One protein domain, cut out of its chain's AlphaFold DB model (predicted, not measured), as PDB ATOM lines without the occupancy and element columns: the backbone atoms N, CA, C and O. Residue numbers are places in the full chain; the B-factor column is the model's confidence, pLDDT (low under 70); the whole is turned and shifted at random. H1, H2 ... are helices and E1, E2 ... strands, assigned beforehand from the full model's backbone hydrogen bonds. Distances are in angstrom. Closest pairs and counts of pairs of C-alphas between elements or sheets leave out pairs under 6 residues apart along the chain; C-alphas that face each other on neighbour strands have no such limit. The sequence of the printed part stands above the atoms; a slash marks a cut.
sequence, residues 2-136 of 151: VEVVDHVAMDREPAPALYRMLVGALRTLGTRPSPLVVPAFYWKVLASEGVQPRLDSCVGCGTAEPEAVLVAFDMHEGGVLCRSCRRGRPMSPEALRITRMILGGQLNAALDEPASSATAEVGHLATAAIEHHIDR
ATOM      1  N   VAL A   2      14.170 -25.168 -28.618       93.50
ATOM      2  CA  VAL A   2      14.488 -26.322 -27.747       93.50
ATOM      3  C   VAL A   2      13.583 -27.528 -28.036       93.50
ATOM      4  O   VAL A   2      14.098 -28.614 -28.243       93.50
ATOM      5  N   GLU A   3      12.268 -27.320 -28.173       93.25
ATOM      6  CA  GLU A   3      11.311 -28.381 -28.558       93.25
ATOM      7  C   GLU A   3      11.649 -29.037 -29.908       93.25
ATOM      8  O   GLU A   3      11.512 -30.242 -30.063       93.25
ATOM      9  N   VAL A   4      12.144 -28.266 -30.884       94.12
ATOM     10  CA  VAL A   4      12.580 -28.827 -32.175       94.12
ATOM     11  C   VAL A   4      13.799 -29.726 -31.985       94.12
ATOM     12  O   VAL A   4      13.839 -30.814 -32.540       94.12
ATOM     13  N   VAL A   5      14.774 -29.300 -31.179       93.06
ATOM     14  CA  VAL A   5      15.961 -30.120 -30.883       93.06
ATOM     15  C   VAL A   5      15.579 -31.407 -30.161       93.06
ATOM     16  O   VAL A   5      16.132 -32.445 -30.491       93.06
ATOM     17  N   ASP A   6      14.616 -31.356 -29.241       90.94
ATOM     18  CA  ASP A   6      14.093 -32.536 -28.535       90.94
ATOM     19  C   ASP A   6      13.444 -33.561 -29.483       90.94
ATOM     20  O   ASP A   6      13.471 -34.758 -29.224       90.94
ATOM     21  N   HIS A   7      12.876 -33.106 -30.604       91.31
ATOM     22  CA  HIS A   7      12.290 -33.989 -31.619       91.31
ATOM     23  C   HIS A   7      13.284 -34.499 -32.660       91.31
ATOM     24  O   HIS A   7      13.077 -35.582 -33.197       91.31
ATOM     25  N   VAL A   8      14.327 -33.727 -32.959       90.81
ATOM     26  CA  VAL A   8      15.313 -34.067 -33.995       90.81
ATOM     27  C   VAL A   8      16.479 -34.881 -33.432       90.81
ATOM     28  O   VAL A   8      17.034 -35.728 -34.122       90.81
ATOM     29  N   ALA A   9      16.869 -34.649 -32.177       89.12
ATOM     30  CA  ALA A   9      17.972 -35.376 -31.566       89.12
ATOM     31  C   ALA A   9      17.627 -36.864 -31.378       89.12
ATOM     32  O   ALA A   9      16.587 -37.214 -30.822       89.12
ATOM     33  N   MET A  10      18.541 -37.739 -31.798       83.88
ATOM     34  CA  MET A  10      18.429 -39.177 -31.567       83.88
ATOM     35  C   MET A  10      18.743 -39.524 -30.107       83.88
ATOM     36  O   MET A  10      19.680 -38.988 -29.510       83.88
ATOM     37  N   ASP A  11      17.965 -40.444 -29.528       83.62
ATOM     38  CA  ASP A  11      18.162 -40.852 -28.136       83.62
ATOM     39  C   ASP A  11      19.534 -41.516 -27.956       83.62
ATOM     40  O   ASP A  11      19.920 -42.407 -28.710       83.62
ATOM     41  N   ARG A  12      20.260 -41.085 -26.919       81.44
ATOM     42  CA  ARG A  12      21.595 -41.582 -26.533       81.44
ATOM     43  C   ARG A  12      22.700 -41.401 -27.575       81.44
ATOM     44  O   ARG A  12      23.793 -41.934 -27.378       81.44
ATOM     45  N   GLU A  13      22.473 -40.604 -28.614       88.31
ATOM     46  CA  GLU A  13      23.498 -40.271 -29.598       88.31
ATOM     47  C   GLU A  13      23.996 -38.827 -29.426       88.31
ATOM     48  O   GLU A  13      23.203 -37.885 -29.331       88.31
ATOM     49  N   PRO A  14      25.320 -38.597 -29.375       87.06
ATOM     50  CA  PRO A  14      25.848 -37.243 -29.339       87.06
ATOM     51  C   PRO A  14      25.507 -36.465 -30.618       87.06
ATOM     52  O   PRO A  14      25.911 -36.855 -31.711       87.06
ATOM     53  N   ALA A  15      24.916 -35.273 -30.469       91.12
ATOM     54  CA  ALA A  15      24.695 -34.321 -31.566       91.12
ATOM     55  C   ALA A  15      25.435 -32.971 -31.357       91.12
ATOM     56  O   ALA A  15      24.799 -31.921 -31.199       91.12
ATOM     57  N   PRO A  16      26.790 -32.925 -31.352       92.06
ATOM     58  CA  PRO A  16      27.545 -31.709 -31.018       92.06
ATOM     59  C   PRO A  16      27.310 -30.531 -31.973       92.06
ATOM     60  O   PRO A  16      27.473 -29.372 -31.588       92.06
ATOM     61  N   ALA A  17      26.977 -30.804 -33.238       90.88
ATOM     62  CA  ALA A  17      26.644 -29.767 -34.214       90.88
ATOM     63  C   ALA A  17      25.308 -29.087 -33.868       90.88
ATOM     64  O   ALA A  17      25.268 -27.861 -33.745       90.88
ATOM     65  N   LEU A  18      24.262 -29.880 -33.612       93.75
ATOM     66  CA  LEU A  18      22.940 -29.397 -33.209       93.75
ATOM     67  C   LEU A  18      23.004 -28.625 -31.884       93.75
ATOM     68  O   LEU A  18      22.454 -27.528 -31.779       93.75
ATOM     69  N   TYR A  19      23.770 -29.129 -30.909       94.00
ATOM     70  CA  TYR A  19      24.015 -28.433 -29.643       94.00
ATOM     71  C   TYR A  19      24.655 -27.052 -29.852       94.00
ATOM     72  O   TYR A  19      24.150 -26.045 -29.351       94.00
ATOM     73  N   ARG A  20      25.750 -26.972 -30.624       95.69
ATOM     74  CA  ARG A  20      26.421 -25.691 -30.910       95.69
ATOM     75  C   ARG A  20      25.492 -24.713 -31.624       95.69
ATOM     76  O   ARG A  20      25.498 -23.527 -31.293       95.69
ATOM     77  N   MET A  21      24.685 -25.204 -32.561       95.62
ATOM     78  CA  MET A  21      23.706 -24.393 -33.279       95.62
ATOM     79  C   MET A  21      22.625 -23.845 -32.340       95.62
ATOM     80  O   MET A  21      22.335 -22.650 -32.390       95.62
ATOM     81  N   LEU A  22      22.088 -24.673 -31.438       97.12
ATOM     82  CA  LEU A  22      21.102 -24.245 -30.443       97.12
ATOM     83  C   LEU A  22      21.680 -23.181 -29.503       97.12
ATOM     84  O   LEU A  22      21.066 -22.133 -29.309       97.12
ATOM     85  N   VAL A  23      22.875 -23.412 -28.951       97.19
ATOM     86  CA  VAL A  23      23.540 -22.446 -28.061       97.19
ATOM     87  C   VAL A  23      23.805 -21.122 -28.785       97.19
ATOM     88  O   VAL A  23      23.563 -20.054 -28.223       97.19
ATOM     89  N   GLY A  24      24.272 -21.173 -30.036       96.56
ATOM     90  CA  GLY A  24      24.485 -19.984 -30.863       96.56
ATOM     91  C   GLY A  24      23.193 -19.205 -31.128       96.56
ATOM     92  O   GLY A  24      23.178 -17.980 -30.991       96.56
ATOM     93  N   ALA A  25      22.098 -19.905 -31.432       96.50
ATOM     94  CA  ALA A  25      20.791 -19.293 -31.658       96.50
ATOM     95  C   ALA A  25      20.221 -18.660 -30.379       96.50
ATOM     96  O   ALA A  25      19.763 -17.522 -30.421       96.50
ATOM     97  N   LEU A  26      20.314 -19.339 -29.230       96.56
ATOM     98  CA  LEU A  26      19.855 -18.810 -27.939       96.56
ATOM     99  C   LEU A  26      20.646 -17.572 -27.503       96.56
ATOM    100  O   LEU A  26      20.056 -16.598 -27.043       96.56
ATOM    101  N   ARG A  27      21.973 -17.577 -27.687       96.50
ATOM    102  CA  ARG A  27      22.807 -16.395 -27.415       96.50
ATOM    103  C   ARG A  27      22.430 -15.231 -28.318       96.50
ATOM    104  O   ARG A  27      22.239 -14.130 -27.819       96.50
ATOM    105  N   THR A  28      22.282 -15.488 -29.618       96.12
ATOM    106  CA  THR A  28      21.853 -14.470 -30.590       96.12
ATOM    107  C   THR A  28      20.482 -13.907 -30.233       96.12
ATOM    108  O   THR A  28      20.303 -12.697 -30.275       96.12
ATOM    109  N   LEU A  29      19.534 -14.749 -29.814       94.00
ATOM    110  CA  LEU A  29      18.206 -14.302 -29.389       94.00
ATOM    111  C   LEU A  29      18.274 -13.350 -28.183       94.00
ATOM    112  O   LEU A  29      17.507 -12.397 -28.115       94.00
ATOM    113  N   GLY A  30      19.196 -13.596 -27.247       93.44
ATOM    114  CA  GLY A  30      19.381 -12.755 -26.063       93.44
ATOM    115  C   GLY A  30      20.094 -11.424 -26.325       93.44
ATOM    116  O   GLY A  30      19.977 -10.513 -25.512       93.44
ATOM    117  N   THR A  31      20.833 -11.295 -27.430       94.19
ATOM    118  CA  THR A  31      21.647 -10.100 -27.727       94.19
ATOM    119  C   THR A  31      21.175  -9.314 -28.943       94.19
ATOM    120  O   THR A  31      21.545  -8.149 -29.090       94.19
ATOM    121  N   ARG A  32      20.368  -9.919 -29.818       91.31
ATOM    122  CA  ARG A  32      19.936  -9.335 -31.085       91.31
ATOM    123  C   ARG A  32      18.426  -9.504 -31.272       91.31
ATOM    124  O   ARG A  32      17.968 -10.617 -31.541       91.31
ATOM    125  N   PRO A  33      17.642  -8.415 -31.193       86.94
ATOM    126  CA  PRO A  33      16.206  -8.465 -31.434       86.94
ATOM    127  C   PRO A  33      15.940  -8.554 -32.943       86.94
ATOM    128  O   PRO A  33      15.797  -7.542 -33.620       86.94
ATOM    129  N   SER A  34      15.908  -9.773 -33.485       96.12
ATOM    130  CA  SER A  34      15.596 -10.031 -34.896       96.12
ATOM    131  C   SER A  34      14.455 -11.043 -35.018       96.12
ATOM    132  O   SER A  34      14.503 -12.094 -34.366       96.12
ATOM    133  N   PRO A  35      13.446 -10.791 -35.878       96.62
ATOM    134  CA  PRO A  35      12.334 -11.720 -36.087       96.62
ATOM    135  C   PRO A  35      12.785 -13.037 -36.739       96.62
ATOM    136  O   PRO A  35      12.051 -14.021 -36.735       96.62
ATOM    137  N   LEU A  36      14.001 -13.070 -37.293       98.25
ATOM    138  CA  LEU A  36      14.514 -14.182 -38.080       98.25
ATOM    139  C   LEU A  36      15.408 -15.148 -37.298       98.25
ATOM    140  O   LEU A  36      15.783 -16.170 -37.860       98.25
ATOM    141  N   VAL A  37      15.704 -14.909 -36.012       97.94
ATOM    142  CA  VAL A  37      16.555 -15.832 -35.226       97.94
ATOM    143  C   VAL A  37      15.953 -17.239 -35.170       97.94
ATOM    144  O   VAL A  37      16.623 -18.216 -35.503       97.94
ATOM    145  N   VAL A  38      14.676 -17.348 -34.791       97.19
ATOM    146  CA  VAL A  38      13.983 -18.642 -34.694       97.19
ATOM    147  C   VAL A  38      13.734 -19.268 -36.079       97.19
ATOM    148  O   VAL A  38      14.091 -20.434 -36.255       97.19
ATOM    149  N   PRO A  39      13.207 -18.541 -37.088       97.94
ATOM    150  CA  PRO A  39      13.055 -19.076 -38.445       97.94
ATOM    151  C   PRO A  39      14.370 -19.555 -39.069       97.94
ATOM    152  O   PRO A  39      14.417 -20.631 -39.665       97.94
ATOM    153  N   ALA A  40      15.456 -18.795 -38.905       98.19
ATOM    154  CA  ALA A  40      16.764 -19.181 -39.418       98.19
ATOM    155  C   ALA A  40      17.298 -20.436 -38.725       98.19
ATOM    156  O   ALA A  40      17.894 -21.286 -39.383       98.19
ATOM    157  N   PHE A  41      17.059 -20.576 -37.418       98.12
ATOM    158  CA  PHE A  41      17.383 -21.800 -36.697       98.12
ATOM    159  C   PHE A  41      16.631 -23.007 -37.278       98.12
ATOM    160  O   PHE A  41      17.266 -24.015 -37.565       98.12
ATOM    161  N   TYR A  42      15.322 -22.904 -37.536       98.00
ATOM    162  CA  TYR A  42      14.541 -24.005 -38.127       98.00
ATOM    163  C   TYR A  42      15.026 -24.399 -39.522       98.00
ATOM    164  O   TYR A  42      15.253 -25.580 -39.768       98.00
ATOM    165  N   TRP A  43      15.284 -23.431 -40.405       97.94
ATOM    166  CA  TRP A  43      15.854 -23.729 -41.722       97.94
ATOM    167  C   TRP A  43      17.224 -24.403 -41.640       97.94
ATOM    168  O   TRP A  43      17.522 -25.290 -42.436       97.94
ATOM    169  N   LYS A  44      18.062 -24.009 -40.675       97.62
ATOM    170  CA  LYS A  44      19.382 -24.620 -40.490       97.62
ATOM    171  C   LYS A  44      19.326 -26.010 -39.865       97.62
ATOM    172  O   LYS A  44      20.163 -26.825 -40.227       97.62
ATOM    173  N   VAL A  45      18.352 -26.288 -38.996       97.00
ATOM    174  CA  VAL A  45      18.063 -27.655 -38.530       97.00
ATOM    175  C   VAL A  45      17.661 -28.529 -39.712       97.00
ATOM    176  O   VAL A  45      18.281 -29.553 -39.944       97.00
ATOM    177  N   LEU A  46      16.710 -28.086 -40.537       96.19
ATOM    178  CA  LEU A  46      16.321 -28.827 -41.742       96.19
ATOM    179  C   LEU A  46      17.527 -29.112 -42.653       96.19
ATOM    180  O   LEU A  46      17.721 -30.232 -43.115       96.19
ATOM    181  N   ALA A  47      18.389 -28.118 -42.867       95.88
ATOM    182  CA  ALA A  47      19.602 -28.322 -43.647       95.88
ATOM    183  C   ALA A  47      20.594 -29.302 -42.988       95.88
ATOM    184  O   ALA A  47      21.224 -30.078 -43.706       95.88
ATOM    185  N   SER A  48      20.734 -29.303 -41.654       94.31
ATOM    186  CA  SER A  48      21.614 -30.252 -40.955       94.31
ATOM    187  C   SER A  48      21.108 -31.689 -41.012       94.31
ATOM    188  O   SER A  48      21.925 -32.601 -41.068       94.31
ATOM    189  N   GLU A  49      19.790 -31.875 -41.080       92.88
ATOM    190  CA  GLU A  49      19.137 -33.179 -41.244       92.88
ATOM    191  C   GLU A  49      19.077 -33.647 -42.712       92.88
ATOM    192  O   GLU A  49      18.401 -34.618 -43.043       92.88
ATOM    193  N   GLY A  50      19.762 -32.955 -43.630       93.25
ATOM    194  CA  GLY A  50      19.802 -33.323 -45.049       93.25
ATOM    195  C   GLY A  50      18.523 -33.001 -45.831       93.25
ATOM    196  O   GLY A  50      18.416 -33.375 -46.997       93.25
ATOM    197  N   VAL A  51      17.579 -32.265 -45.237       93.88
ATOM    198  CA  VAL A  51      16.313 -31.833 -45.861       93.88
ATOM    199  C   VAL A  51      16.339 -30.345 -46.234       93.88
ATOM    200  O   VAL A  51      15.358 -29.614 -46.094       93.88
ATOM    201  N   GLN A  52      17.491 -29.869 -46.714       95.00
ATOM    202  CA  GLN A  52      17.637 -28.496 -47.190       95.00
ATOM    203  C   GLN A  52      16.729 -28.239 -48.407       95.00
ATOM    204  O   GLN A  52      16.787 -29.000 -49.376       95.00
ATOM    205  N   PRO A  53      15.944 -27.145 -48.421       96.75
ATOM    206  CA  PRO A  53      15.072 -26.871 -49.549       96.75
ATOM    207  C   PRO A  53      15.826 -26.415 -50.803       96.75
ATOM    208  O   PRO A  53      16.815 -25.681 -50.726       96.75
ATOM    209  N   ARG A  54      15.288 -26.772 -51.975       97.50
ATOM    210  CA  ARG A  54      15.735 -26.260 -53.280       97.50
ATOM    211  C   ARG A  54      15.065 -24.921 -53.569       97.50
ATOM    212  O   ARG A  54      13.845 -24.855 -53.708       97.50
ATOM    213  N   LEU A  55      15.864 -23.857 -53.650       98.00
ATOM    214  CA  LEU A  55      15.372 -22.479 -53.772       98.00
ATOM    215  C   LEU A  55      15.745 -21.798 -55.092       98.00
ATOM    216  O   LEU A  55      15.246 -20.710 -55.355       98.00
ATOM    217  N   ASP A  56      16.607 -22.391 -55.915       97.19
ATOM    218  CA  ASP A  56      17.177 -21.723 -57.098       97.19
ATOM    219  C   ASP A  56      16.419 -22.029 -58.395       97.19
ATOM    220  O   ASP A  56      16.466 -21.255 -59.348       97.19
ATOM    221  N   SER A  57      15.676 -23.134 -58.424       98.19
ATOM    222  CA  SER A  57      14.874 -23.546 -59.570       98.19
ATOM    223  C   SER A  57      13.562 -24.192 -59.139       98.19
ATOM    224  O   SER A  57      13.431 -24.714 -58.030       98.19
ATOM    225  N   CYS A  58      12.572 -24.139 -60.029       98.62
ATOM    226  CA  CYS A  58      11.277 -24.767 -59.818       98.62
ATOM    227  C   CYS A  58      11.448 -26.280 -59.644       98.62
ATOM    228  O   CYS A  58      11.907 -26.956 -60.564       98.62
ATOM    229  N   VAL A  59      11.006 -26.843 -58.520       98.25
ATOM    230  CA  VAL A  59      11.127 -28.289 -58.270       98.25
ATOM    231  C   VAL A  59      10.252 -29.148 -59.189       98.25
ATOM    232  O   VAL A  59      10.575 -30.312 -59.407       98.25
ATOM    233  N   GLY A  60       9.209 -28.564 -59.792       98.00
ATOM    234  CA  GLY A  60       8.313 -29.256 -60.721       98.00
ATOM    235  C   GLY A  60       8.812 -29.328 -62.169       98.00
ATOM    236  O   GLY A  60       8.646 -30.357 -62.813       98.00
ATOM    237  N   CYS A  61       9.405 -28.252 -62.700       98.06
ATOM    238  CA  CYS A  61       9.838 -28.192 -64.108       98.06
ATOM    239  C   CYS A  61      11.342 -27.961 -64.305       98.06
ATOM    240  O   CYS A  61      11.818 -27.999 -65.435       98.06
ATOM    241  N   GLY A  62      12.095 -27.691 -63.238       98.25
ATOM    242  CA  GLY A  62      13.537 -27.429 -63.274       98.25
ATOM    243  C   GLY A  62      13.942 -26.026 -63.740       98.25
ATOM    244  O   GLY A  62      15.116 -25.682 -63.652       98.25
ATOM    245  N   THR A  63      13.007 -25.199 -64.216       98.31
ATOM    246  CA  THR A  63      13.301 -23.847 -64.724       98.31
ATOM    247  C   THR A  63      13.634 -22.875 -63.587       98.31
ATOM    248  O   THR A  63      12.928 -22.845 -62.575       98.31
ATOM    249  N   ALA A  64      14.696 -22.085 -63.758       97.44
ATOM    250  CA  ALA A  64      15.158 -21.067 -62.814       97.44
ATOM    251  C   ALA A  64      14.678 -19.653 -63.199       97.44
ATOM    252  O   ALA A  64      14.001 -19.463 -64.210       97.44
ATOM    253  N   GLU A  65      15.003 -18.666 -62.365       93.19
ATOM    254  CA  GLU A  65      14.836 -17.247 -62.702       93.19
ATOM    255  C   GLU A  65      15.944 -16.799 -63.685       93.19
ATOM    256  O   GLU A  65      17.089 -17.227 -63.512       93.19
ATOM    257  N   PRO A  66      15.662 -15.902 -64.656       94.75
ATOM    258  CA  PRO A  66      14.415 -15.153 -64.851       94.75
ATOM    259  C   PRO A  66      13.352 -15.863 -65.710       94.75
ATOM    260  O   PRO A  66      12.243 -15.345 -65.837       94.75
ATOM    261  N   GLU A  67      13.649 -17.023 -66.302       96.50
ATOM    262  CA  GLU A  67      12.749 -17.724 -67.229       96.50
ATOM    263  C   GLU A  67      11.446 -18.188 -66.558       96.50
ATOM    264  O   GLU A  67      10.404 -18.294 -67.209       96.50
ATOM    265  N   ALA A  68      11.480 -18.437 -65.249       95.25
ATOM    266  CA  ALA A  68      10.317 -18.768 -64.443       95.25
ATOM    267  C   ALA A  68      10.306 -17.986 -63.124       95.25
ATOM    268  O   ALA A  68      11.207 -18.111 -62.304       95.25
ATOM    269  N   VAL A  69       9.226 -17.240 -62.873       97.19
ATOM    270  CA  VAL A  69       9.016 -16.570 -61.579       97.19
ATOM    271  C   VAL A  69       8.560 -17.596 -60.543       97.19
ATOM    272  O   VAL A  69       7.508 -18.226 -60.718       97.19
ATOM    273  N   LEU A  70       9.337 -17.743 -59.471       98.44
ATOM    274  CA  LEU A  70       9.085 -18.643 -58.344       98.44
ATOM    275  C   LEU A  70       8.123 -17.955 -57.362       98.44
ATOM    276  O   LEU A  70       8.385 -16.845 -56.910       98.44
ATOM    277  N   VAL A  71       6.969 -18.572 -57.092       98.38
ATOM    278  CA  VAL A  71       5.830 -17.913 -56.407       98.38
ATOM    279  C   VAL A  71       5.240 -18.720 -55.251       98.38
ATOM    280  O   VAL A  71       4.273 -18.292 -54.614       98.38
ATOM    281  N   ALA A  72       5.740 -19.931 -55.026       98.44
ATOM    282  CA  ALA A  72       5.243 -20.813 -53.985       98.44
ATOM    283  C   ALA A  72       6.338 -21.736 -53.465       98.44
ATOM    284  O   ALA A  72       7.334 -21.963 -54.147       98.44
ATOM    285  N   PHE A  73       6.112 -22.278 -52.275       98.56
ATOM    286  CA  PHE A  73       6.935 -23.282 -51.622       98.56
ATOM    287  C   PHE A  73       6.089 -24.521 -51.330       98.56
ATOM    288  O   PHE A  73       5.031 -24.433 -50.696       98.56
ATOM    289  N   ASP A  74       6.563 -25.678 -51.776       97.81
ATOM    290  CA  ASP A  74       5.945 -26.968 -51.505       97.81
ATOM    291  C   ASP A  74       6.731 -27.709 -50.420       97.81
ATOM    292  O   ASP A  74       7.936 -27.931 -50.547       97.81
ATOM    293  N   MET A  75       6.040 -28.058 -49.331       95.19
ATOM    294  CA  MET A  75       6.651 -28.713 -48.169       95.19
ATOM    295  C   MET A  75       7.043 -30.161 -48.469       95.19
ATOM    296  O   MET A  75       8.044 -30.627 -47.939       95.19
ATOM    297  N   HIS A  76       6.282 -30.845 -49.329       93.81
ATOM    298  CA  HIS A  76       6.504 -32.251 -49.649       93.81
ATOM    299  C   HIS A  76       7.680 -32.426 -50.606       93.81
ATOM    300  O   HIS A  76       8.499 -33.320 -50.423       93.81
ATOM    301  N   GLU A  77       7.792 -31.560 -51.615       95.25
ATOM    302  CA  GLU A  77       8.935 -31.581 -52.535       95.25
ATOM    303  C   GLU A  77      10.152 -30.804 -52.032       95.25
ATOM    304  O   GLU A  77      11.209 -30.838 -52.670       95.25
ATOM    305  N   GLY A  78      10.009 -30.104 -50.903       95.31
ATOM    306  CA  GLY A  78      11.092 -29.373 -50.261       95.31
ATOM    307  C   GLY A  78      11.675 -28.300 -51.175       95.31
ATOM    308  O   GLY A  78      12.890 -28.231 -51.361       95.31
ATOM    309  N   GLY A  79      10.839 -27.469 -51.794       97.44
ATOM    310  CA  GLY A  79      11.367 -26.404 -52.637       97.44
ATOM    311  C   GLY A  79      10.339 -25.507 -53.297       97.44
ATOM    312  O   GLY A  79       9.132 -25.602 -53.076       97.44
ATOM    313  N   VAL A  80      10.859 -24.581 -54.095       98.62
ATOM    314  CA  VAL A  80      10.066 -23.527 -54.726       98.62
ATOM    315  C   VAL A  80       9.459 -23.954 -56.052       98.62
ATOM    316  O   VAL A  80       9.998 -24.784 -56.777       98.62
ATOM    317  N   LEU A  81       8.327 -23.347 -56.396       98.69
ATOM    318  CA  LEU A  81       7.565 -23.640 -57.601       98.69
ATOM    319  C   LEU A  81       7.252 -22.371 -58.381       98.69
ATOM    320  O   LEU A  81       6.876 -21.341 -57.814       98.69
ATOM    321  N   CYS A  82       7.357 -22.467 -59.704       98.50
ATOM    322  CA  CYS A  82       6.951 -21.397 -60.600       98.50
ATOM    323  C   CYS A  82       5.425 -21.264 -60.684       98.50
ATOM    324  O   CYS A  82       4.677 -22.131 -60.231       98.50
ATOM    325  N   ARG A  83       4.950 -20.193 -61.327       97.25
ATOM    326  CA  ARG A  83       3.511 -19.939 -61.512       97.25
ATOM    327  C   ARG A  83       2.765 -21.095 -62.190       97.25
ATOM    328  O   ARG A  83       1.645 -21.386 -61.783       97.25
ATOM    329  N   SER A  84       3.379 -21.756 -63.172       97.75
ATOM    330  CA  SER A  84       2.761 -22.864 -63.915       97.75
ATOM    331  C   SER A  84       2.688 -24.161 -63.107       97.75
ATOM    332  O   SER A  84       1.734 -24.916 -63.252       97.75
ATOM    333  N   CYS A  85       3.667 -24.416 -62.234       98.25
ATOM    334  CA  CYS A  85       3.707 -25.609 -61.382       98.25
ATOM    335  C   CYS A  85       3.109 -25.373 -59.984       98.25
ATOM    336  O   CYS A  85       3.196 -26.257 -59.128       98.25
ATOM    337  N   ARG A  86       2.573 -24.173 -59.725       96.50
ATOM    338  CA  ARG A  86       2.227 -23.674 -58.392       96.50
ATOM    339  C   ARG A  86       1.290 -24.622 -57.640       96.50
ATOM    340  O   ARG A  86       0.169 -24.879 -58.063       96.50
ATOM    341  N   ARG A  87       1.739 -25.020 -56.453       97.12
ATOM    342  CA  ARG A  87       0.997 -25.686 -55.373       97.12
ATOM    343  C   ARG A  87       1.703 -25.364 -54.052       97.12
ATOM    344  O   ARG A  87       2.682 -24.619 -54.054       97.12
ATOM    345  N   GLY A  88       1.196 -25.880 -52.940       95.31
ATOM    346  CA  GLY A  88       1.739 -25.562 -51.624       95.31
ATOM    347  C   GLY A  88       1.414 -24.131 -51.198       95.31
ATOM    348  O   GLY A  88       0.363 -23.578 -51.538       95.31
ATOM    349  N   ARG A  89       2.301 -23.527 -50.407       97.31
ATOM    350  CA  ARG A  89       2.069 -22.212 -49.801       97.31
ATOM    351  C   ARG A  89       2.607 -21.100 -50.704       97.31
ATOM    352  O   ARG A  89       3.670 -21.280 -51.290       97.31
ATOM    353  N   PRO A  90       1.917 -19.951 -50.821       98.00
ATOM    354  CA  PRO A  90       2.492 -18.775 -51.468       98.00
ATOM    355  C   PRO A  90       3.838 -18.403 -50.836       98.00
ATOM    356  O   PRO A  90       4.016 -18.586 -49.631       98.00
ATOM    357  N   MET A  91       4.755 -17.905 -51.660       98.19
ATOM    358  CA  MET A  91       6.039 -17.372 -51.222       98.19
ATOM    359  C   MET A  91       6.336 -16.100 -52.014       98.19
ATOM    360  O   MET A  91       6.398 -16.147 -53.246       98.19
ATOM    361  N   SER A  92       6.496 -14.968 -51.328       98.44
ATOM    362  CA  SER A  92       6.925 -13.718 -51.966       98.44
ATOM    363  C   SER A  92       8.389 -13.774 -52.439       98.44
ATOM    364  O   SER A  92       9.198 -14.515 -51.865       98.44
ATOM    365  N   PRO A  93       8.773 -12.964 -53.448       98.00
ATOM    366  CA  PRO A  93      10.171 -12.817 -53.855       98.00
ATOM    367  C   PRO A  93      11.091 -12.383 -52.705       98.00
ATOM    368  O   PRO A  93      12.211 -12.878 -52.576       98.00
ATOM    369  N   GLU A  94      10.620 -11.500 -51.823       98.44
ATOM    370  CA  GLU A  94      11.374 -11.029 -50.663       98.44
ATOM    371  C   GLU A  94      11.592 -12.146 -49.636       98.44
ATOM    372  O   GLU A  94      12.714 -12.324 -49.159       98.44
ATOM    373  N   ALA A  95      10.561 -12.942 -49.327       98.62
ATOM    374  CA  ALA A  95      10.708 -14.102 -48.450       98.62
ATOM    375  C   ALA A  95      11.658 -15.151 -49.049       98.62
ATOM    376  O   ALA A  95      12.476 -15.731 -48.326       98.62
ATOM    377  N   LEU A  96      11.602 -15.369 -50.368       98.62
ATOM    378  CA  LEU A  96      12.538 -16.240 -51.080       98.62
ATOM    379  C   LEU A  96      13.977 -15.736 -50.954       98.62
ATOM    380  O   LEU A  96      14.862 -16.503 -50.572       98.62
ATOM    381  N   ARG A  97      14.211 -14.440 -51.185       98.56
ATOM    382  CA  ARG A  97      15.526 -13.806 -51.017       98.56
ATOM    383  C   ARG A  97      16.063 -13.987 -49.595       98.56
ATOM    384  O   ARG A  97      17.196 -14.432 -49.434       98.56
ATOM    385  N   ILE A  98      15.258 -13.696 -48.572       98.75
ATOM    386  CA  ILE A  98      15.666 -13.839 -47.164       98.75
ATOM    387  C   ILE A  98      15.990 -15.305 -46.841       98.75
ATOM    388  O   ILE A  98      17.005 -15.595 -46.207       98.75
ATOM    389  N   THR A  99      15.177 -16.251 -47.319       98.62
ATOM    390  CA  THR A  99      15.418 -17.686 -47.098       98.62
ATOM    391  C   THR A  99      16.707 -18.150 -47.792       98.62
ATOM    392  O   THR A  99      17.515 -18.855 -47.180       98.62
ATOM    393  N   ARG A 100      16.970 -17.680 -49.022       98.44
ATOM    394  CA  ARG A 100      18.250 -17.894 -49.721       98.44
ATOM    395  C   ARG A 100      19.426 -17.305 -48.939       98.44
ATOM    396  O   ARG A 100      20.452 -17.963 -48.838       98.44
ATOM    397  N   MET A 101      19.297 -16.128 -48.322       98.50
ATOM    398  CA  MET A 101      20.365 -15.556 -47.484       98.50
ATOM    399  C   MET A 101      20.659 -16.407 -46.240       98.50
ATOM    400  O   MET A 101      21.825 -16.639 -45.913       98.50
ATOM    401  N   ILE A 102      19.617 -16.899 -45.561       98.31
ATOM    402  CA  ILE A 102      19.743 -17.758 -44.370       98.31
ATOM    403  C   ILE A 102      20.542 -19.033 -44.689       98.31
ATOM    404  O   ILE A 102      21.428 -19.426 -43.913       98.31
ATOM    405  N   LEU A 103      20.232 -19.676 -45.817       97.38
ATOM    406  CA  LEU A 103      20.827 -20.950 -46.232       97.38
ATOM    407  C   LEU A 103      22.128 -20.782 -47.034       97.38
ATOM    408  O   LEU A 103      23.014 -21.621 -46.933       97.38
ATOM    409  N   GLY A 104      22.293 -19.670 -47.751       96.25
ATOM    410  CA  GLY A 104      23.423 -19.365 -48.636       96.25
ATOM    411  C   GLY A 104      24.596 -18.636 -47.971       96.25
ATOM    412  O   GLY A 104      25.354 -17.948 -48.646       96.25
ATOM    413  N   GLY A 105      24.736 -18.731 -46.645       95.00
ATOM    414  CA  GLY A 105      25.890 -18.189 -45.911       95.00
ATOM    415  C   GLY A 105      25.810 -16.705 -45.524       95.00
ATOM    416  O   GLY A 105      26.732 -16.193 -44.898       95.00
ATOM    417  N   GLN A 106      24.701 -16.020 -45.803       97.69
ATOM    418  CA  GLN A 106      24.505 -14.594 -45.502       97.69
ATOM    419  C   GLN A 106      23.646 -14.375 -44.246       97.69
ATOM    420  O   GLN A 106      22.863 -13.430 -44.163       97.69
ATOM    421  N   LEU A 107      23.787 -15.251 -43.241       96.75
ATOM    422  CA  LEU A 107      22.934 -15.240 -42.047       96.75
ATOM    423  C   LEU A 107      22.955 -13.891 -41.319       96.75
ATOM    424  O   LEU A 107      21.905 -13.421 -40.901       96.75
ATOM    425  N   ASN A 108      24.124 -13.264 -41.167       97.12
ATOM    426  CA  ASN A 108      24.214 -11.987 -40.458       97.12
ATOM    427  C   ASN A 108      23.403 -10.892 -41.149       97.12
ATOM    428  O   ASN A 108      22.667 -10.199 -40.459       97.12
ATOM    429  N   ALA A 109      23.480 -10.808 -42.479       97.75
ATOM    430  CA  ALA A 109      22.690  -9.864 -43.257       97.75
ATOM    431  C   ALA A 109      21.191 -10.194 -43.188       97.75
ATOM    432  O   ALA A 109      20.378  -9.294 -43.038       97.75
ATOM    433  N   ALA A 110      20.818 -11.480 -43.219       98.06
ATOM    434  CA  ALA A 110      19.421 -11.876 -43.055       98.06
ATOM    435  C   ALA A 110      18.885 -11.445 -41.684       98.06
ATOM    436  O   ALA A 110      17.788 -10.918 -41.588       98.06
ATOM    437  N   LEU A 111      19.664 -11.621 -40.617       97.62
ATOM    438  CA  LEU A 111      19.266 -11.215 -39.270       97.62
ATOM    439  C   LEU A 111      19.201  -9.684 -39.079       97.62
ATOM    440  O   LEU A 111      18.620  -9.255 -38.082       97.62
ATOM    441  N   ASP A 112      19.779  -8.882 -39.986       97.06
ATOM    442  CA  ASP A 112      19.674  -7.409 -39.998       97.06
ATOM    443  C   ASP A 112      18.399  -6.923 -40.698       97.06
ATOM    444  O   ASP A 112      18.064  -5.742 -40.611       97.06
ATOM    445  N   GLU A 113      17.665  -7.815 -41.371       97.62
ATOM    446  CA  GLU A 113      16.397  -7.464 -42.003       97.62
ATOM    447  C   GLU A 113      15.375  -7.020 -40.940       97.62
ATOM    448  O   GLU A 113      15.139  -7.737 -39.955       97.62
ATOM    449  N   PRO A 114      14.738  -5.851 -41.125       96.12
ATOM    450  CA  PRO A 114      13.752  -5.348 -40.185       96.12
ATOM    451  C   PRO A 114      12.468  -6.181 -40.226       96.12
ATOM    452  O   PRO A 114      12.139  -6.833 -41.223       96.12
ATOM    453  N   ALA A 115      11.693  -6.099 -39.144       97.50
ATOM    454  CA  ALA A 115      10.365  -6.695 -39.095       97.50
ATOM    455  C   ALA A 115       9.487  -6.175 -40.244       97.50
ATOM    456  O   ALA A 115       9.292  -4.974 -40.425       97.50
ATOM    457  N   SER A 116       8.968  -7.111 -41.030       98.00
ATOM    458  CA  SER A 116       8.161  -6.877 -42.225       98.00
ATOM    459  C   SER A 116       7.255  -8.078 -42.509       98.00
ATOM    460  O   SER A 116       7.425  -9.159 -41.929       98.00
ATOM    461  N   SER A 117       6.321  -7.920 -43.452       98.00
ATOM    462  CA  SER A 117       5.501  -9.026 -43.959       98.00
ATOM    463  C   SER A 117       6.357 -10.178 -44.498       98.00
ATOM    464  O   SER A 117       6.054 -11.333 -44.215       98.00
ATOM    465  N   ALA A 118       7.466  -9.873 -45.181       98.31
ATOM    466  CA  ALA A 118       8.395 -10.874 -45.701       98.31
ATOM    467  C   ALA A 118       9.080 -11.666 -44.574       98.31
ATOM    468  O   ALA A 118       9.118 -12.894 -44.621       98.31
ATOM    469  N   THR A 119       9.564 -11.005 -43.513       98.50
ATOM    470  CA  THR A 119      10.164 -11.726 -42.371       98.50
ATOM    471  C   THR A 119       9.153 -12.603 -41.628       98.50
ATOM    472  O   THR A 119       9.497 -13.700 -41.187       98.50
ATOM    473  N   ALA A 120       7.894 -12.159 -41.531       98.31
ATOM    474  CA  ALA A 120       6.818 -12.945 -40.933       98.31
ATOM    475  C   ALA A 120       6.464 -14.161 -41.806       98.31
ATOM    476  O   ALA A 120       6.308 -15.270 -41.299       98.31
ATOM    477  N   GLU A 121       6.404 -13.980 -43.127       98.56
ATOM    478  CA  GLU A 121       6.198 -15.060 -44.094       98.56
ATOM    479  C   GLU A 121       7.306 -16.119 -44.011       98.56
ATOM    480  O   GLU A 121       6.998 -17.309 -43.926       98.56
ATOM    481  N   VAL A 122       8.579 -15.708 -43.930       98.62
ATOM    482  CA  VAL A 122       9.712 -16.624 -43.693       98.62
ATOM    483  C   VAL A 122       9.516 -17.405 -42.397       98.62
ATOM    484  O   VAL A 122       9.742 -18.615 -42.380       98.62
ATOM    485  N   GLY A 123       9.062 -16.752 -41.324       97.88
ATOM    486  CA  GLY A 123       8.773 -17.418 -40.056       97.88
ATOM    487  C   GLY A 123       7.653 -18.450 -40.148       97.88
ATOM    488  O   GLY A 123       7.804 -19.573 -39.655       97.88
ATOM    489  N   HIS A 124       6.566 -18.119 -40.840       97.75
ATOM    490  CA  HIS A 124       5.471 -19.054 -41.076       97.75
ATOM    491  C   HIS A 124       5.896 -20.244 -41.940       97.75
ATOM    492  O   HIS A 124       5.460 -21.366 -41.673       97.75
ATOM    493  N   LEU A 125       6.705 -20.024 -42.981       98.12
ATOM    494  CA  LEU A 125       7.208 -21.093 -43.845       98.12
ATOM    495  C   LEU A 125       8.193 -21.991 -43.095       98.12
ATOM    496  O   LEU A 125       8.027 -23.204 -43.134       98.12
ATOM    497  N   ALA A 126       9.142 -21.414 -42.353       98.06
ATOM    498  CA  ALA A 126      10.107 -22.167 -41.551       98.06
ATOM    499  C   ALA A 126       9.417 -23.054 -40.506       98.06
ATOM    500  O   ALA A 126       9.782 -24.213 -40.334       98.06
ATOM    501  N   THR A 127       8.402 -22.508 -39.827       97.12
ATOM    502  CA  THR A 127       7.619 -23.238 -38.820       97.12
ATOM    503  C   THR A 127       6.860 -24.400 -39.453       97.12
ATOM    504  O   THR A 127       6.980 -25.529 -38.995       97.12
ATOM    505  N   ALA A 128       6.142 -24.156 -40.551       96.31
ATOM    506  CA  ALA A 128       5.425 -25.224 -41.241       96.31
ATOM    507  C   ALA A 128       6.371 -26.290 -41.824       96.31
ATOM    508  O   ALA A 128       6.030 -27.468 -41.817       96.31
ATOM    509  N   ALA A 129       7.555 -25.897 -42.302       96.81
ATOM    510  CA  ALA A 129       8.544 -26.826 -42.835       96.81
ATOM    511  C   ALA A 129       9.130 -27.730 -41.744       96.81
ATOM    512  O   ALA A 129       9.229 -28.939 -41.947       96.81
ATOM    513  N   ILE A 130       9.474 -27.179 -40.572       96.50
ATOM    514  CA  ILE A 130       9.986 -28.008 -39.475       96.50
ATOM    515  C   ILE A 130       8.901 -28.920 -38.907       96.50
ATOM    516  O   ILE A 130       9.185 -30.085 -38.668       96.50
ATOM    517  N   GLU A 131       7.663 -28.434 -38.763       96.00
ATOM    518  CA  GLU A 131       6.517 -29.250 -38.338       96.00
ATOM    519  C   GLU A 131       6.228 -30.391 -39.316       96.00
ATOM    520  O   GLU A 131       5.930 -31.507 -38.891       96.00
ATOM    521  N   HIS A 132       6.355 -30.127 -40.622       95.25
ATOM    522  CA  HIS A 132       6.235 -31.151 -41.652       95.25
ATOM    523  C   HIS A 132       7.324 -32.222 -41.516       95.25
ATOM    524  O   HIS A 132       7.023 -33.408 -41.590       95.25
ATOM    525  N   HIS A 133       8.572 -31.814 -41.276       95.12
ATOM    526  CA  HIS A 133       9.699 -32.737 -41.139       95.12
ATOM    527  C   HIS A 133       9.607 -33.629 -39.894       95.12
ATOM    528  O   HIS A 133       9.911 -34.815 -39.972       95.12
ATOM    529  N   ILE A 134       9.162 -33.081 -38.759       94.31
ATOM    530  CA  ILE A 134       9.004 -33.847 -37.511       94.31
ATOM    531  C   ILE A 134       7.651 -34.575 -37.412       94.31
ATOM    532  O   ILE A 134       7.378 -35.184 -36.379       94.31
ATOM    533  N   ASP A 135       6.796 -34.458 -38.436       92.75
ATOM    534  CA  ASP A 135       5.414 -34.967 -38.508       92.75
ATOM    535  C   ASP A 135       4.544 -34.598 -37.287       92.75
ATOM    536  O   ASP A 135       3.714 -35.367 -36.793       92.75
ATOM    537  N   ARG A 136       4.778 -33.408 -36.717       89.62
ATOM    538  CA  ARG A 136       4.151 -32.955 -35.466       89.62
ATOM    539  C   ARG A 136       4.035 -31.440 -35.421       89.62
ATOM    540  O   ARG A 136       4.899 -30.715 -35.897       89.62
TER     541      ARG A 136
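What this domain is: This is residues 2 to 136 of the 151 residues of the protein "DNA repair protein RecO" of Actinobacteria bacterium (UniProt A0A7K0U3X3). Helices H3 and H6 stand side by side in the middle; the helical hairpin of H1 and H2 packs on H3 through H2, and H4 crosses both H3 and H6 steeply. The small hairpin of strands E1 and E2, with residues 54 to 69 of the long link, makes the end opposite H1 and H2. The 135 printed residues, mostly helix by class, run H1 H2 H3 E1 E2 H4 H5 H6, with one antiparallel sheet, E1 - E2. The whole is compact, with a radius of gyration of the C-alphas of 15.0 A and spans of 45 by 33 by 23 A.

How they stand to each other: Start at H1, residues 2 to 8, which only just touches residues 18 to 22 of H2, residues 16 to 31, with 3 pairs of C-alphas within 8 A, the closest those of Val 5 and Leu 18, 7.4 A. H2 forms a second helical hairpin with H3, residues 37 to 48, at a shallow tilt of 12 degrees, opposite ways; the closest C-alphas are those of Leu 29 and Val 37, 6.3 A. Next find the hairpin of E1, residues 70 to 74, and E2, residues 79 to 82, where N 71 and O 81 are 2.9 A apart, within hydrogen-bond range. H4, residues 93 to 103, touches H3 at a steep tilt of 62 degrees, closest at the C-alphas of Ala 40 and Ile 102, 6.0 A. H5, residues 107 to 111, touches H4, closest at the C-alphas of Met 101 and Ala 110, 5.8 A. H6, residues 117 to 133, touches H3 at a steep tilt of 39 degrees, the closest C-alphas being those of Pro 39 and Gly 123, 4.9 A; with residues 118 to 122 alone it touches H4, closest at the C-alphas of Ala 95 and Ala 118, 4.8 A. In the six helices every O i to N i+4 pair is within hydrogen-bond range.

Where its parts are: Find C-alpha 2 at (14.488, -26.322, -27.747), where H1 begins. H2 is 22.6 A long, H3 16.3 A and H4 15.4 A; E1 begins at C-alpha 70, (9.085, -18.643, -58.344). H6, 24.2 A long, ends at C-alpha 133, (9.699, -32.737, -41.139).

The domain as a whole: The C-alphas farthest apart, those of Arg 12 and Glu 67, are 48.0 A apart. The printed part has no cut; the link from H3 to E1, 21 residues, is long. The mean pLDDT of the printed part is 95.9, and no printed residue is under 70.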